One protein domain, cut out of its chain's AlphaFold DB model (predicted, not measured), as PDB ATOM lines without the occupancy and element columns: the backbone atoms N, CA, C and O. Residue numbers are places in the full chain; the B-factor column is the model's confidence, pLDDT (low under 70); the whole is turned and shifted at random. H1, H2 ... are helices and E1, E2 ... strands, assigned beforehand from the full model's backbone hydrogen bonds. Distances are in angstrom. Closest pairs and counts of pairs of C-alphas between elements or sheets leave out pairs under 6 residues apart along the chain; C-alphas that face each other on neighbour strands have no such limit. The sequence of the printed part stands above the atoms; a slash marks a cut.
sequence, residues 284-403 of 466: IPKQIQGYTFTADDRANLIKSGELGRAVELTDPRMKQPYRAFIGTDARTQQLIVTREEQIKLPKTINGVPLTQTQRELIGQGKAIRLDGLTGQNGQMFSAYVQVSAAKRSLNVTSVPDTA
ATOM      1  N   ILE A 284     163.768 111.675 212.781       62.12
ATOM      2  CA  ILE A 284     163.275 112.886 212.101       62.12
ATOM      3  C   ILE A 284     162.712 112.498 210.719       62.12
ATOM      4  O   ILE A 284     163.486 112.106 209.838       62.12
ATOM      5  N   PRO A 285     161.392 112.612 210.472       65.88
ATOM      6  CA  PRO A 285     160.804 112.295 209.175       65.88
ATOM      7  C   PRO A 285     161.268 113.279 208.084       65.88
ATOM      8  O   PRO A 285     161.914 114.298 208.341       65.88
ATOM      9  N   LYS A 286     160.960 112.982 206.816       66.69
ATOM     10  CA  LYS A 286     161.242 113.914 205.708       66.69
ATOM     11  C   LYS A 286     160.452 115.218 205.868       66.69
ATOM     12  O   LYS A 286     160.997 116.298 205.654       66.69
ATOM     13  N   GLN A 287     159.198 115.082 206.281       81.50
ATOM     14  CA  GLN A 287     158.255 116.171 206.467       81.50
ATOM     15  C   GLN A 287     157.372 115.928 207.692       81.50
ATOM     16  O   GLN A 287     157.155 114.778 208.080       81.50
ATOM     17  N   ILE A 288     156.840 117.003 208.265       83.25
ATOM     18  CA  ILE A 288     155.822 116.977 209.314       83.25
ATOM     19  C   ILE A 288     154.779 118.046 209.002       83.25
ATOM     20  O   ILE A 288     155.129 119.198 208.792       83.25
ATOM     21  N   GLN A 289     153.499 117.670 208.946       87.12
ATOM     22  CA  GLN A 289     152.396 118.631 208.780       87.12
ATOM     23  C   GLN A 289     152.612 119.635 207.623       87.12
ATOM     24  O   GLN A 289     152.454 120.836 207.796       87.12
ATOM     25  N   GLY A 290     153.044 119.148 206.453       82.06
ATOM     26  CA  GLY A 290     153.320 119.981 205.271       82.06
ATOM     27  C   GLY A 290     154.693 120.668 205.254       82.06
ATOM     28  O   GLY A 290     155.142 121.102 204.198       82.06
ATOM     29  N   TYR A 291     155.413 120.697 206.375       87.12
ATOM     30  CA  TYR A 291     156.755 121.267 206.463       87.12
ATOM     31  C   TYR A 291     157.834 120.239 206.133       87.12
ATOM     32  O   TYR A 291     157.887 119.172 206.746       87.12
ATOM     33  N   THR A 292     158.727 120.563 205.196       82.00
ATOM     34  CA  THR A 292     159.875 119.716 204.834       82.00
ATOM     35  C   THR A 292     161.123 120.172 205.578       82.00
ATOM     36  O   THR A 292     161.561 121.309 205.425       82.00
ATOM     37  N   PHE A 293     161.732 119.269 206.345       73.94
ATOM     38  CA  PHE A 293     162.941 119.589 207.104       73.94
ATOM     39  C   PHE A 293     164.163 119.726 206.196       73.94
ATOM     40  O   PHE A 293     164.488 118.805 205.434       73.94
ATOM     41  N   THR A 294     164.876 120.837 206.362       71.50
ATOM     42  CA  THR A 294     166.182 121.106 205.744       71.50
ATOM     43  C   THR A 294     167.315 120.353 206.459       71.50
ATOM     44  O   THR A 294     167.095 119.687 207.472       71.50
ATOM     45  N   ALA A 295     168.540 120.417 205.928       51.72
ATOM     46  CA  ALA A 295     169.713 119.856 206.607       51.72
ATOM     47  C   ALA A 295     170.009 120.595 207.925       51.72
ATOM     48  O   ALA A 295     170.255 119.948 208.940       51.72
ATOM     49  N   ASP A 296     169.881 121.923 207.928       57.03
ATOM     50  CA  ASP A 296     170.116 122.765 209.107       57.03
ATOM     51  C   ASP A 296     169.087 122.497 210.206       57.03
ATOM     52  O   ASP A 296     169.436 122.385 211.377       57.03
ATOM     53  N   ASP A 297     167.824 122.287 209.829       70.56
ATOM     54  CA  ASP A 297     166.773 121.891 210.770       70.56
ATOM     55  C   ASP A 297     167.116 120.597 211.500       70.56
ATOM     56  O   ASP A 297     166.938 120.483 212.713       70.56
ATOM     57  N   ARG A 298     167.613 119.611 210.748       67.62
ATOM     58  CA  ARG A 298     168.027 118.319 211.299       67.62
ATOM     59  C   ARG A 298     169.224 118.506 212.220       67.62
ATOM     60  O   ARG A 298     169.197 117.991 213.331       67.62
ATOM     61  N   ALA A 299     170.226 119.273 211.794       56.97
ATOM     62  CA  ALA A 299     171.404 119.565 212.601       56.97
ATOM     63  C   ALA A 299     171.040 120.272 213.918       56.97
ATOM     64  O   ALA A 299     171.552 119.896 214.968       56.97
ATOM     65  N   ASN A 300     170.113 121.232 213.891       64.62
ATOM     66  CA  ASN A 300     169.647 121.937 215.085       64.62
ATOM     67  C   ASN A 300     168.873 121.010 216.032       64.62
ATOM     68  O   ASN A 300     169.209 120.927 217.211       64.62
ATOM     69  N   LEU A 301     167.921 120.229 215.514       70.19
ATOM     70  CA  LEU A 301     167.179 119.246 216.312       70.19
ATOM     71  C   LEU A 301     168.099 118.192 216.945       70.19
ATOM     72  O   LEU A 301     167.828 117.740 218.050       70.19
ATOM     73  N   ILE A 302     169.197 117.827 216.278       63.97
ATOM     74  CA  ILE A 302     170.211 116.916 216.826       63.97
ATOM     75  C   ILE A 302     171.074 117.617 217.884       63.97
ATOM     76  O   ILE A 302     171.362 117.036 218.929       63.97
ATOM     77  N   LYS A 303     171.511 118.854 217.621       64.31
ATOM     78  CA  LYS A 303     172.472 119.581 218.464       64.31
ATOM     79  C   LYS A 303     171.844 120.147 219.734       64.31
ATOM     80  O   LYS A 303     172.422 120.008 220.807       64.31
ATOM     81  N   SER A 304     170.716 120.842 219.612       63.09
ATOM     82  CA  SER A 304     170.065 121.558 220.718       63.09
ATOM     83  C   SER A 304     168.746 120.927 221.154       63.09
ATOM     84  O   SER A 304     168.222 121.298 222.205       63.09
ATOM     85  N   GLY A 305     168.201 119.993 220.371       73.69
ATOM     86  CA  GLY A 305     166.858 119.463 220.591       73.69
ATOM     87  C   GLY A 305     165.744 120.415 220.154       73.69
ATOM     88  O   GLY A 305     164.578 120.128 220.393       73.69
ATOM     89  N   GLU A 306     166.064 121.542 219.516       82.75
ATOM     90  CA  GLU A 306     165.094 122.558 219.095       82.75
ATOM     91  C   GLU A 306     165.402 123.007 217.658       82.75
ATOM     92  O   GLU A 306     166.563 123.123 217.273       82.75
ATOM     93  N   LEU A 307     164.375 123.295 216.852       83.56
ATOM     94  CA  LEU A 307     164.548 123.658 215.436       83.56
ATOM     95  C   LEU A 307     165.305 124.984 215.230       83.56
ATOM     96  O   LEU A 307     165.924 125.189 214.187       83.56
ATOM     97  N   GLY A 308     165.250 125.901 216.201       79.38
ATOM     98  CA  GLY A 308     165.888 127.220 216.080       79.38
ATOM     99  C   GLY A 308     164.972 128.353 215.625       79.38
ATOM    100  O   GLY A 308     165.411 129.502 215.606       79.38
ATOM    101  N   ARG A 309     163.728 128.052 215.233       87.75
ATOM    102  CA  ARG A 309     162.775 129.039 214.706       87.75
ATOM    103  C   ARG A 309     161.323 128.565 214.744       87.75
ATOM    104  O   ARG A 309     161.065 127.363 214.737       87.75
ATOM    105  N   ALA A 310     160.393 129.518 214.717       89.50
ATOM    106  CA  ALA A 310     158.994 129.259 214.389       89.50
ATOM    107  C   ALA A 310     158.845 128.951 212.889       89.50
ATOM    108  O   ALA A 310     159.449 129.619 212.044       89.50
ATOM    109  N   VAL A 311     158.026 127.955 212.558       93.00
ATOM    110  CA  VAL A 311     157.711 127.557 211.179       93.00
ATOM    111  C   VAL A 311     156.211 127.512 210.957       93.00
ATOM    112  O   VAL A 311     155.443 127.278 211.888       93.00
ATOM    113  N   GLU A 312     155.801 127.742 209.716       94.62
ATOM    114  CA  GLU A 312     154.416 127.556 209.301       94.62
ATOM    115  C   GLU A 312     154.165 126.074 209.001       94.62
ATOM    116  O   GLU A 312     154.889 125.452 208.221       94.62
ATOM    117  N   LEU A 313     153.160 125.510 209.665       92.88
ATOM    118  CA  LEU A 313     152.695 124.137 209.518       92.88
ATOM    119  C   LEU A 313     151.248 124.135 209.035       92.88
ATOM    120  O   LEU A 313     150.498 125.074 209.278       92.88
ATOM    121  N   THR A 314     150.826 123.050 208.400       91.62
ATOM    122  CA  THR A 314     149.444 122.855 207.960       91.62
ATOM    123  C   THR A 314     148.712 121.929 208.920       91.62
ATOM    124  O   THR A 314     149.088 120.765 209.078       91.62
ATOM    125  N   ASP A 315     147.624 122.417 209.520       88.19
ATOM    126  CA  ASP A 315     146.788 121.614 210.410       88.19
ATOM    127  C   ASP A 315     146.244 120.384 209.657       88.19
ATOM    128  O   ASP A 315     145.551 120.531 208.643       88.19
ATOM    129  N   PRO A 316     146.517 119.151 210.120       81.31
ATOM    130  CA  PRO A 316     146.107 117.953 209.401       81.31
ATOM    131  C   PRO A 316     144.583 117.796 209.325       81.31
ATOM    132  O   PRO A 316     144.108 117.166 208.375       81.31
ATOM    133  N   ARG A 317     143.835 118.369 210.282       87.31
ATOM    134  CA  ARG A 317     142.369 118.320 210.363       87.31
ATOM    135  C   ARG A 317     141.733 119.460 209.579       87.31
ATOM    136  O   ARG A 317     140.889 119.204 208.732       87.31
ATOM    137  N   MET A 318     142.146 120.697 209.853       89.00
ATOM    138  CA  MET A 318     141.504 121.894 209.286       89.00
ATOM    139  C   MET A 318     142.106 122.352 207.953       89.00
ATOM    140  O   MET A 318     141.520 123.198 207.290       89.00
ATOM    141  N   LYS A 319     143.269 121.814 207.556       89.19
ATOM    142  CA  LYS A 319     144.039 122.224 206.365       89.19
ATOM    143  C   LYS A 319     144.441 123.705 206.342       89.19
ATOM    144  O   LYS A 319     144.816 124.217 205.295       89.19
ATOM    145  N   GLN A 320     144.400 124.374 207.493       91.19
ATOM    146  CA  GLN A 320     144.775 125.779 207.646       91.19
ATOM    147  C   GLN A 320     146.239 125.912 208.090       91.19
ATOM    148  O   GLN A 320     146.707 125.070 208.871       91.19
ATOM    149  N   PRO A 321     146.965 126.945 207.626       94.19
ATOM    150  CA  PRO A 321     148.305 127.235 208.109       94.19
ATOM    151  C   PRO A 321     148.269 127.739 209.556       94.19
ATOM    152  O   PRO A 321     147.351 128.449 209.967       94.19
ATOM    153  N   TYR A 322     149.275 127.374 210.343       94.50
ATOM    154  CA  TYR A 322     149.490 127.893 211.690       94.50
ATOM    155  C   TYR A 322     150.982 127.906 212.034       94.50
ATOM    156  O   TYR A 322     151.754 127.086 211.534       94.50
ATOM    157  N   ARG A 323     151.408 128.826 212.902       94.50
ATOM    158  CA  ARG A 323     152.814 128.932 213.317       94.50
ATOM    159  C   ARG A 323     153.099 128.046 214.523       94.50
ATOM    160  O   ARG A 323     152.309 127.971 215.466       94.50
ATOM    161  N   ALA A 324     154.230 127.349 214.495       93.81
ATOM    162  CA  ALA A 324     154.610 126.413 215.542       93.81
ATOM    163  C   ALA A 324     156.126 126.330 215.732       93.81
ATOM    164  O   ALA A 324     156.906 126.551 214.806       93.81
ATOM    165  N   PHE A 325     156.531 125.919 216.928       92.88
ATOM    166  CA  PHE A 325     157.883 125.465 217.223       92.88
ATOM    167  C   PHE A 325     157.954 123.947 217.121       92.88
ATOM    168  O   PHE A 325     157.016 123.239 217.505       92.88
ATOM    169  N   ILE A 326     159.091 123.455 216.635       89.69
ATOM    170  CA  ILE A 326     159.411 122.030 216.587       89.69
ATOM    171  C   ILE A 326     160.629 121.791 217.472       89.69
ATOM    172  O   ILE A 326     161.631 122.495 217.357       89.69
ATOM    173  N   GLY A 327     160.552 120.779 218.324       85.50
ATOM    174  CA  GLY A 327     161.654 120.354 219.179       85.50
ATOM    175  C   GLY A 327     161.599 118.862 219.448       85.50
ATOM    176  O   GLY A 327     160.777 118.148 218.875       85.50
ATOM    177  N   THR A 328     162.471 118.384 220.319       78.38
ATOM    178  CA  THR A 328     162.593 116.974 220.685       78.38
ATOM    179  C   THR A 328     162.299 116.790 222.162       78.38
ATOM    180  O   THR A 328     162.796 117.538 223.004       78.38
ATOM    181  N   ASP A 329     161.537 115.762 222.501       72.62
ATOM    182  CA  ASP A 329     161.394 115.343 223.886       72.62
ATOM    183  C   ASP A 329     162.670 114.619 224.350       72.62
ATOM    184  O   ASP A 329     163.033 113.568 223.818       72.62
ATOM    185  N   ALA A 330     163.352 115.167 225.359       68.94
ATOM    186  CA  ALA A 330     164.645 114.655 225.822       68.94
ATOM    187  C   ALA A 330     164.588 113.201 226.338       68.94
ATOM    188  O   ALA A 330     165.602 112.501 226.317       68.94
ATOM    189  N   ARG A 331     163.417 112.732 226.794       60.75
ATOM    190  CA  ARG A 331     163.230 111.389 227.366       60.75
ATOM    191  C   ARG A 331     162.892 110.345 226.303       60.75
ATOM    192  O   ARG A 331     163.334 109.203 226.402       60.75
ATOM    193  N   THR A 332     162.078 110.709 225.321       59.09
ATOM    194  CA  THR A 332     161.513 109.793 224.319       59.09
ATOM    195  C   THR A 332     162.158 109.929 222.944       59.09
ATOM    196  O   THR A 332     161.977 109.030 222.121       59.09
ATOM    197  N   GLN A 333     162.925 111.000 222.711       66.94
ATOM    198  CA  GLN A 333     163.560 111.334 221.433       66.94
ATOM    199  C   GLN A 333     162.543 111.425 220.281       66.94
ATOM    200  O   GLN A 333     162.814 111.040 219.144       66.94
ATOM    201  N   GLN A 334     161.338 111.910 220.591       70.94
ATOM    202  CA  GLN A 334     160.275 112.160 219.620       70.94
ATOM    203  C   GLN A 334     160.155 113.649 219.318       70.94
ATOM    204  O   GLN A 334     160.383 114.486 220.192       70.94
ATOM    205  N   LEU A 335     159.761 113.973 218.085       79.56
ATOM    206  CA  LEU A 335     159.464 115.351 217.714       79.56
ATOM    207  C   LEU A 335     158.169 115.819 218.371       79.56
ATOM    208  O   LEU A 335     157.131 115.166 218.264       79.56
ATOM    209  N   ILE A 336     158.239 116.987 218.990       85.44
ATOM    210  CA  ILE A 336     157.113 117.698 219.575       85.44
ATOM    211  C   ILE A 336     156.867 118.958 218.758       85.44
ATOM    212  O   ILE A 336     157.791 119.711 218.456       85.44
ATOM    213  N   VAL A 337     155.599 119.178 218.422       91.25
ATOM    214  CA  VAL A 337     155.119 120.396 217.775       91.25
ATOM    215  C   VAL A 337     154.268 121.154 218.779       91.25
ATOM    216  O   VAL A 337     153.278 120.618 219.279       91.25
ATOM    217  N   THR A 338     154.630 122.405 219.038       90.88
ATOM    218  CA  THR A 338     153.878 123.292 219.927       90.88
ATOM    219  C   THR A 338     153.514 124.558 219.175       90.88
ATOM    220  O   THR A 338     154.377 125.198 218.580       90.88
ATOM    221  N   ARG A 339     152.227 124.905 219.189       92.56
ATOM    222  CA  ARG A 339     151.705 126.102 218.524       92.56
ATOM    223  C   ARG A 339     152.292 127.358 219.156       92.56
ATOM    224  O   ARG A 339     152.463 127.403 220.374       92.56
ATOM    225  N   GLU A 340     152.595 128.362 218.343       91.88
ATOM    226  CA  GLU A 340     153.194 129.609 218.823       91.88
ATOM    227  C   GLU A 340     152.294 130.288 219.866       91.88
ATOM    228  O   GLU A 340     152.786 130.700 220.915       91.88
ATOM    229  N   GLU A 341     150.968 130.271 219.673       90.75
ATOM    230  CA  GLU A 341     150.000 130.840 220.620       90.75
ATOM    231  C   GLU A 341     149.968 130.152 222.000       90.75
ATOM    232  O   GLU A 341     149.438 130.704 222.965       90.75
ATOM    233  N   GLN A 342     150.533 128.947 222.121       88.25
ATOM    234  CA  GLN A 342     150.616 128.220 223.390       88.25
ATOM    235  C   GLN A 342     151.855 128.598 224.210       88.25
ATOM    236  O   GLN A 342     151.933 128.242 225.389       88.25
ATOM    237  N   ILE A 343     152.817 129.310 223.618       88.38
ATOM    238  CA  ILE A 343     154.040 129.736 224.294       88.38
ATOM    239  C   ILE A 343     153.812 131.096 224.949       88.38
ATOM    240  O   ILE A 343     153.600 132.109 224.287       88.38
ATOM    241  N   LYS A 344     153.914 131.137 226.278       86.75
ATOM    242  CA  LYS A 344     153.874 132.391 227.038       86.75
ATOM    243  C   LYS A 344     155.290 132.825 227.387       86.75
ATOM    244  O   LYS A 344     155.953 132.184 228.201       86.75
ATOM    245  N   LEU A 345     155.738 133.925 226.788       86.25
ATOM    246  CA  LEU A 345     157.044 134.503 227.091       86.25
ATOM    247  C   LEU A 345     156.976 135.340 228.376       86.25
ATOM    248  O   LEU A 345     156.171 136.274 228.455       86.25
ATOM    249  N   PRO A 346     157.804 135.042 229.391       87.50
ATOM    250  CA  PRO A 346     157.872 135.858 230.591       87.50
ATOM    251  C   PRO A 346     158.516 137.221 230.294       87.50
ATOM    252  O   PRO A 346     159.255 137.392 229.326       87.50
ATOM    253  N   LYS A 347     158.258 138.208 231.159       88.69
ATOM    254  CA  LYS A 347     158.944 139.515 231.109       88.69
ATOM    255  C   LYS A 347     160.346 139.466 231.723       88.69
ATOM    256  O   LYS A 347     161.171 140.316 231.412       88.69
ATOM    257  N   THR A 348     160.594 138.475 232.573       88.25
ATOM    258  CA  THR A 348     161.814 138.335 233.367       88.25
ATOM    259  C   THR A 348     162.201 136.864 233.408       88.25
ATOM    260  O   THR A 348     161.330 136.008 233.562       88.25
ATOM    261  N   ILE A 349     163.490 136.561 233.299       86.31
ATOM    262  CA  ILE A 349     164.029 135.204 233.420       86.31
ATOM    263  C   ILE A 349     165.079 135.221 234.514       86.31
ATOM    264  O   ILE A 349     166.043 135.968 234.416       86.31
ATOM    265  N   ASN A 350     164.888 134.411 235.558       83.94
ATOM    266  CA  ASN A 350     165.838 134.266 236.665       83.94
ATOM    267  C   ASN A 350     166.378 135.615 237.188       83.94
ATOM    268  O   ASN A 350     167.576 135.783 237.374       83.94
ATOM    269  N   GLY A 351     165.496 136.602 237.373       82.81
ATOM    270  CA  GLY A 351     165.859 137.940 237.864       82.81
ATOM    271  C   GLY A 351     166.299 138.949 236.795       82.81
ATOM    272  O   GLY A 351     166.324 140.140 237.088       82.81
ATOM    273  N   VAL A 352     166.558 138.524 235.555       86.25
ATOM    274  CA  VAL A 352     166.945 139.412 234.447       86.25
ATOM    275  C   VAL A 352     165.712 139.834 233.638       86.25
ATOM    276  O   VAL A 352     165.026 138.964 233.088       86.25
ATOM    277  N   PRO A 353     165.383 141.138 233.549       85.00
ATOM    278  CA  PRO A 353     164.295 141.622 232.705       85.00
ATOM    279  C   PRO A 353     164.680 141.530 231.224       85.00
ATOM    280  O   PRO A 353     165.788 141.891 230.838       85.00
ATOM    281  N   LEU A 354     163.752 141.067 230.386       81.00
ATOM    282  CA  LEU A 354     163.972 140.963 228.946       81.00
ATOM    283  C   LEU A 354     163.619 142.267 228.239       81.00
ATOM    284  O   LEU A 354     162.540 142.829 228.453       81.00
ATOM    285  N   THR A 355     164.484 142.700 227.324       81.38
ATOM    286  CA  THR A 355     164.163 143.805 226.414       81.38
ATOM    287  C   THR A 355     163.105 143.380 225.392       81.38
ATOM    288  O   THR A 355     162.889 142.191 225.142       81.38
ATOM    289  N   GLN A 356     162.436 144.351 224.764       81.44
ATOM    290  CA  GLN A 356     161.461 144.069 223.705       81.44
ATOM    291  C   GLN A 356     162.081 143.238 222.572       81.44
ATOM    292  O   GLN A 356     161.546 142.191 222.222       81.44
ATOM    293  N   THR A 357     163.260 143.638 222.093       79.19
ATOM    294  CA  THR A 357     164.005 142.933 221.042       79.19
ATOM    295  C   THR A 357     164.385 141.509 221.453       79.19
ATOM    296  O   THR A 357     164.237 140.579 220.670       79.19
ATOM    297  N   GLN A 358     164.826 141.297 222.698       72.12
ATOM    298  CA  GLN A 358     165.134 139.955 223.204       72.12
ATOM    299  C   GLN A 358     163.891 139.060 223.228       72.12
ATOM    300  O   GLN A 358     163.957 137.903 222.816       72.12
ATOM    301  N   ARG A 359     162.745 139.598 223.665       83.94
ATOM    302  CA  ARG A 359     161.470 138.868 223.645       83.94
ATOM    303  C   ARG A 359     161.035 138.522 222.229       83.94
ATOM    304  O   ARG A 359     160.562 137.413 222.016       83.94
ATOM    305  N   GLU A 360     161.215 139.426 221.275       82.25
ATOM    306  CA  GLU A 360     160.910 139.173 219.865       82.25
ATOM    307  C   GLU A 360     161.814 138.089 219.275       82.25
ATOM    308  O   GLU A 360     161.317 137.165 218.640       82.25
ATOM    309  N   LEU A 361     163.124 138.141 219.531       77.81
ATOM    310  CA  LEU A 361     164.072 137.128 219.056       77.81
ATOM    311  C   LEU A 361     163.774 135.745 219.653       77.81
ATOM    312  O   LEU A 361     163.718 134.760 218.913       77.81
ATOM    313  N   ILE A 362     163.513 135.673 220.963       78.50
ATOM    314  CA  ILE A 362     163.081 134.431 221.620       78.50
ATOM    315  C   ILE A 362     161.740 133.968 221.044       78.50
ATOM    316  O   ILE A 362     161.583 132.787 220.747       78.50
ATOM    317  N   GLY A 363     160.787 134.880 220.844       82.38
ATOM    318  CA  GLY A 363     159.480 134.592 220.250       82.38
ATOM    319  C   GLY A 363     159.558 134.112 218.807       82.38
ATOM    320  O   GLY A 363     158.725 133.334 218.376       82.38
ATOM    321  N   GLN A 364     160.606 134.468 218.070       83.06
ATOM    322  CA  GLN A 364     160.888 133.885 216.757       83.06
ATOM    323  C   GLN A 364     161.523 132.491 216.849       83.06
ATOM    324  O   GLN A 364     161.710 131.847 215.820       83.06
ATOM    325  N   GLY A 365     161.842 132.010 218.054       75.25
ATOM    326  CA  GLY A 365     162.461 130.713 218.330       75.25
ATOM    327  C   GLY A 365     163.986 130.738 218.373       75.25
ATOM    328  O   GLY A 365     164.590 129.672 218.515       75.25
ATOM    329  N   LYS A 366     164.617 131.917 218.266       76.75
ATOM    330  CA  LYS A 366     166.078 132.052 218.300       76.75
ATOM    331  C   LYS A 366     166.602 131.892 219.725       76.75
ATOM    332  O   LYS A 366     165.960 132.309 220.688       76.75
ATOM    333  N   ALA A 367     167.790 131.308 219.846       76.62
ATOM    334  CA  ALA A 367     168.518 131.282 221.106       76.62
ATOM    335  C   ALA A 367     169.225 132.627 221.313       76.62
ATOM    336  O   ALA A 367     169.956 133.080 220.433       76.62
ATOM    337  N   ILE A 368     169.024 133.252 222.471       70.94
ATOM    338  CA  ILE A 368     169.737 134.469 222.868       70.94
ATOM    339  C   ILE A 368     170.581 134.191 224.103       70.94
ATOM    340  O   ILE A 368     170.176 133.419 224.968       70.94
ATOM    341  N   ARG A 369     171.746 134.822 224.213       79.25
ATOM    342  CA  ARG A 369     172.532 134.770 225.444       79.25
ATOM    343  C   ARG A 369     172.014 135.818 226.425       79.25
ATOM    344  O   ARG A 369     171.823 136.972 226.047       79.25
ATOM    345  N   LEU A 370     171.800 135.409 227.670       68.81
ATOM    346  CA  LEU A 370     171.514 136.294 228.791       68.81
ATOM    347  C   LEU A 370     172.587 136.110 229.856       68.81
ATOM    348  O   LEU A 370     172.896 134.982 230.245       68.81
ATOM    349  N   ASP A 371     173.122 137.227 230.330       78.50
ATOM    350  CA  ASP A 371     174.092 137.275 231.415       78.50
ATOM    351  C   ASP A 371     173.416 137.762 232.706       78.50
ATOM    352  O   ASP A 371     172.377 138.425 232.675       78.50
ATOM    353  N   GLY A 372     174.012 137.433 233.852       75.06
ATOM    354  CA  GLY A 372     173.534 137.887 235.159       75.06
ATOM    355  C   GLY A 372     172.255 137.204 235.651       75.06
ATOM    356  O   GLY A 372     171.567 137.747 236.509       75.06
ATOM    357  N   LEU A 373     171.938 136.017 235.124       81.31
ATOM    358  CA  LEU A 373     170.825 135.194 235.592       81.31
ATOM    359  C   LEU A 373     171.116 134.686 237.001       81.31
ATOM    360  O   LEU A 373     172.192 134.157 237.253       81.31
ATOM    361  N   THR A 374     170.152 134.776 237.906       83.62
ATOM    362  CA  THR A 374     170.307 134.307 239.284       83.62
ATOM    363  C   THR A 374     169.873 132.849 239.405       83.62
ATOM    364  O   THR A 374     168.718 132.496 239.159       83.62
ATOM    365  N   GLY A 375     170.812 131.979 239.774       79.25
ATOM    366  CA  GLY A 375     170.562 130.572 240.069       79.25
ATOM    367  C   GLY A 375     169.802 130.382 241.380       79.25
ATOM    368  O   GLY A 375     169.693 131.290 242.200       79.25
ATOM    369  N   GLN A 376     169.304 129.168 241.621       79.94
ATOM    370  CA  GLN A 376     168.603 128.839 242.874       79.94
ATOM    371  C   GLN A 376     169.496 128.999 244.117       79.94
ATOM    372  O   GLN A 376     169.004 129.251 245.209       79.94
ATOM    373  N   ASN A 377     170.812 128.878 243.940       80.25
ATOM    374  CA  ASN A 377     171.832 129.098 244.963       80.25
ATOM    375  C   ASN A 377     172.205 130.585 245.147       80.25
ATOM    376  O   ASN A 377     173.152 130.884 245.870       80.25
ATOM    377  N   GLY A 378     171.522 131.508 244.460       80.44
ATOM    378  CA  GLY A 378     171.814 132.941 244.483       80.44
ATOM    379  C   GLY A 378     173.030 133.362 243.648       80.44
ATOM    380  O   GLY A 378     173.319 134.553 243.578       80.44
ATOM    381  N   GLN A 379     173.738 132.430 243.001       79.94
ATOM    382  CA  GLN A 379     174.880 132.768 242.152       79.94
ATOM    383  C   GLN A 379     174.418 133.273 240.790       79.94
ATOM    384  O   GLN A 379     173.484 132.734 240.194       79.94
ATOM    385  N   MET A 380     175.103 134.296 240.287       80.06
ATOM    386  CA  MET A 380     174.861 134.820 238.950       80.06
ATOM    387  C   MET A 380     175.574 133.953 237.911       80.06
ATOM    388  O   MET A 380     176.732 133.583 238.097       80.06
ATOM    389  N   PHE A 381     174.898 133.645 236.812       77.50
ATOM    390  CA  PHE A 381     175.438 132.858 235.708       77.50
ATOM    391  C   PHE A 381     174.936 133.377 234.358       77.50
ATOM    392  O   PHE A 381     174.043 134.223 234.279       77.50
ATOM    393  N   SER A 382     175.540 132.874 233.285       73.12
ATOM    394  CA  SER A 382     175.167 133.209 231.910       73.12
ATOM    395  C   SER A 382     174.614 131.975 231.206       73.12
ATOM    396  O   SER A 382     175.114 130.862 231.401       73.12
ATOM    397  N   ALA A 383     173.581 132.146 230.387       72.75
ATOM    398  CA  ALA A 383     172.946 131.037 229.680       72.75
ATOM    399  C   ALA A 383     172.374 131.454 228.327       72.75
ATOM    400  O   ALA A 383     171.983 132.602 228.121       72.75
ATOM    401  N   TYR A 384     172.268 130.484 227.424       77.06
ATOM    402  CA  TYR A 384     171.425 130.598 226.245       77.06
ATOM    403  C   TYR A 384     169.977 130.313 226.615       77.06
ATOM    404  O   TYR A 384     169.670 129.305 227.252       77.06
ATOM    405  N   VAL A 385     169.086 131.197 226.191       78.56
ATOM    406  CA  VAL A 385     167.648 131.092 226.383       78.56
ATOM    407  C   VAL A 385     166.968 130.967 225.033       78.56
ATOM    408  O   VAL A 385     167.181 131.789 224.145       78.56
ATOM    409  N   GLN A 386     166.124 129.951 224.894       85.25
ATOM    410  CA  GLN A 386     165.376 129.664 223.674       85.25
ATOM    411  C   GLN A 386     163.990 129.117 224.021       85.25
ATOM    412  O   GLN A 386     163.806 128.538 225.087       85.25
ATOM    413  N   VAL A 387     163.007 129.251 223.131       84.50
ATOM    414  CA  VAL A 387     161.743 128.509 223.261       84.50
ATOM    415  C   VAL A 387     161.996 127.007 223.147       84.50
ATOM    416  O   VAL A 387     162.686 126.558 222.238       84.50
ATOM    417  N   SER A 388     161.399 126.241 224.059       86.56
ATOM    418  CA  SER A 388     161.324 124.789 223.977       86.56
ATOM    419  C   SER A 388     159.938 124.338 223.568       86.56
ATOM    420  O   SER A 388     158.960 124.572 224.291       86.56
ATOM    421  N   ALA A 389     159.857 123.616 222.451       88.38
ATOM    422  CA  ALA A 389     158.596 123.017 222.034       88.38
ATOM    423  C   ALA A 389     158.122 121.974 223.059       88.38
ATOM    424  O   ALA A 389     156.938 121.943 223.398       88.38
ATOM    425  N   ALA A 390     159.041 121.170 223.605       85.00
ATOM    426  CA  ALA A 390     158.729 120.115 224.567       85.00
ATOM    427  C   ALA A 390     158.225 120.671 225.910       85.00
ATOM    428  O   ALA A 390     157.220 120.198 226.439       85.00
ATOM    429  N   LYS A 391     158.877 121.712 226.449       83.56
ATOM    430  CA  LYS A 391     158.479 122.317 227.738       83.56
ATOM    431  C   LYS A 391     157.345 123.337 227.614       83.56
ATOM    432  O   LYS A 391     156.894 123.849 228.639       83.56
ATOM    433  N   ARG A 392     156.939 123.694 226.388       86.25
ATOM    434  CA  ARG A 392     156.005 124.797 226.079       86.25
ATOM    435  C   ARG A 392     156.358 126.115 226.786       86.25
ATOM    436  O   ARG A 392     155.494 126.905 227.155       86.25
ATOM    437  N   SER A 393     157.643 126.309 227.034       87.06
ATOM    438  CA  SER A 393     158.211 127.406 227.816       87.06
ATOM    439  C   SER A 393     159.653 127.614 227.364       87.06
ATOM    440  O   SER A 393     160.022 127.178 226.275       87.06
ATOM    441  N   LEU A 394     160.476 128.288 228.159       84.50
ATOM    442  CA  LEU A 394     161.854 128.570 227.788       84.50
ATOM    443  C   LEU A 394     162.800 127.468 228.267       84.50
ATOM    444  O   LEU A 394     162.736 127.011 229.409       84.50
ATOM    445  N   ASN A 395     163.700 127.054 227.382       81.50
ATOM    446  CA  ASN A 395     164.893 126.318 227.741       81.50
ATOM    447  C   ASN A 395     165.992 127.301 228.134       81.50
ATOM    448  O   ASN A 395     166.200 128.300 227.451       81.50
ATOM    449  N   VAL A 396     166.704 126.980 229.209       77.06
ATOM    450  CA  VAL A 396     167.888 127.710 229.658       77.06
ATOM    451  C   VAL A 396     169.042 126.718 229.629       77.06
ATOM    452  O   VAL A 396     169.040 125.739 230.375       77.06
ATOM    453  N   THR A 397     169.998 126.943 228.739       69.50
ATOM    454  CA  THR A 397     171.183 126.105 228.565       69.50
ATOM    455  C   THR A 397     172.386 126.880 229.071       69.50
ATOM    456  O   THR A 397     172.701 127.943 228.538       69.50
ATOM    457  N   SER A 398     173.042 126.378 230.117       59.78
ATOM    458  CA  SER A 398     174.202 127.043 230.707       59.78
ATOM    459  C   SER A 398     175.309 127.237 229.674       59.78
ATOM    460  O   SER A 398     175.596 126.351 228.863       59.78
ATOM    461  N   VAL A 399     175.945 128.406 229.713       58.81
ATOM    462  CA  VAL A 399     177.231 128.592 229.046       58.81
ATOM    463  C   VAL A 399     178.280 127.892 229.921       58.81
ATOM    464  O   VAL A 399     178.267 128.111 231.132       58.81
ATOM    465  N   PRO A 400     179.147 127.018 229.381       46.38
ATOM    466  CA  PRO A 400     180.176 126.356 230.183       46.38
ATOM    467  C   PRO A 400     181.066 127.374 230.934       46.38
ATOM    468  O   PRO A 400     181.475 128.389 230.369       46.38
ATOM    469  N   ASP A 401     181.362 127.090 232.211       40.09
ATOM    470  CA  ASP A 401     181.994 128.000 233.195       40.09
ATOM    471  C   ASP A 401     183.400 128.511 232.828       40.09
ATOM    472  O   ASP A 401     183.907 129.456 233.442       40.09
ATOM    473  N   THR A 402     184.039 127.954 231.799       40.16
ATOM    474  CA  THR A 402     185.330 128.440 231.287       40.16
ATOM    475  C   THR A 402     185.254 129.863 230.716       40.16
ATOM    476  O   THR A 402     186.290 130.496 230.516       40.16
ATOM    477  N   ALA A 403     184.049 130.422 230.546       36.59
ATOM    478  CA  ALA A 403     183.821 131.804 230.125       36.59
ATOM    479  C   ALA A 403     183.609 132.825 231.270       36.59
ATOM    480  O   ALA A 403     183.526 134.019 230.985       36.59
TER     481      ALA A 403
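AT A GLANCE: This is residues 284 to 403 of the 466 residues of the protein "DUF3945 domain-containing protein" of Spirosoma sordidisoli (UniProt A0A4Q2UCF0). Two small three-stranded sheets, E1 E2 E3 and E4 E5 E6, both strongly twisted, overlap partly face to face and extend away from that overlap in opposite directions, making an elongated body. Each sheet has one short helix packed on it, H1 on the first and H2 on the second. The printed part has 120 residues with two named helices and six named strands, in the order H1 E1 E2 E3 H2 E4 E5 E6; the class is mixed, helices and strands, and both sheets are antiparallel in the order of the chain. It is compact, with a radius of gyration of the C-alphas of 15.2 A, and spans 47 by 27 by 22 A.

HOW THE PARTS SIT: H1, residues 295 to 303, is on the sheet of E1, residues 306 to 314, E2, residues 321 to 328, and E3, residues 335 to 339. Its height over the sheet is 7.4 A, and it lies over E1, slantwise to the strands at 43 degrees on the local plane; its closest C-alphas to E1 are those of Leu 301 and Leu 307, 5.2 A apart. E1, E2 and E3 form a meander, each strand the antiparallel neighbour of the one before. In the hairpin E1 and E2, N 311 and O 324 are 2.9 A apart, within hydrogen-bond range; in the hairpin E2 and E3, N 325 and O 338 are 2.8 A apart. E1 bends by 88 degrees at residue 309. H2, residues 356 to 363, is on the second sheet, E4, residues 368 to 374, E5, residues 380 to 388, and E6, residues 393 to 398, at a height over the sheet of 8.8 A. Its closest C-alphas to E5 are those of Ile 362 and Gln 386, 5.7 A apart. With residues 361 to 363 it only grazes the first sheet. E4, E5 and E6 form a second meander: N 370 and O 383 are 2.8 A apart in the hairpin E4 and E5, and N 384 and O 397 are 2.8 A apart in the hairpin E5 and E6. The two sheets form a sandwich, two sheets face to face, with facing parts 11.3 A centre to centre and best planes 25 degrees apart; the C-alphas of Gly 327 and Ser 388, the closest of E2 and E5, are 6.5 A apart. In H1 and H2 every O i to N i+4 pair is within hydrogen-bond range.

IN THESE COORDINATES: H1 begins at C-alpha 295, (169.713, 119.856, 206.607). E1 is 19.2 A long, E2 21.6 A, E4 16.4 A, E5 22.5 A and E6 16.3 A. E6 ends at C-alpha 398, (174.202, 127.043, 230.707).

THE WHOLE: The C-alphas farthest apart are those of Met 318 and Thr 402, 49.5 A. The printed part has no cut. The link E3 to H2, residues 340 to 355, is long. The mean pLDDT of the printed part is 78.7, and among the residues under 70 are 397 to 403.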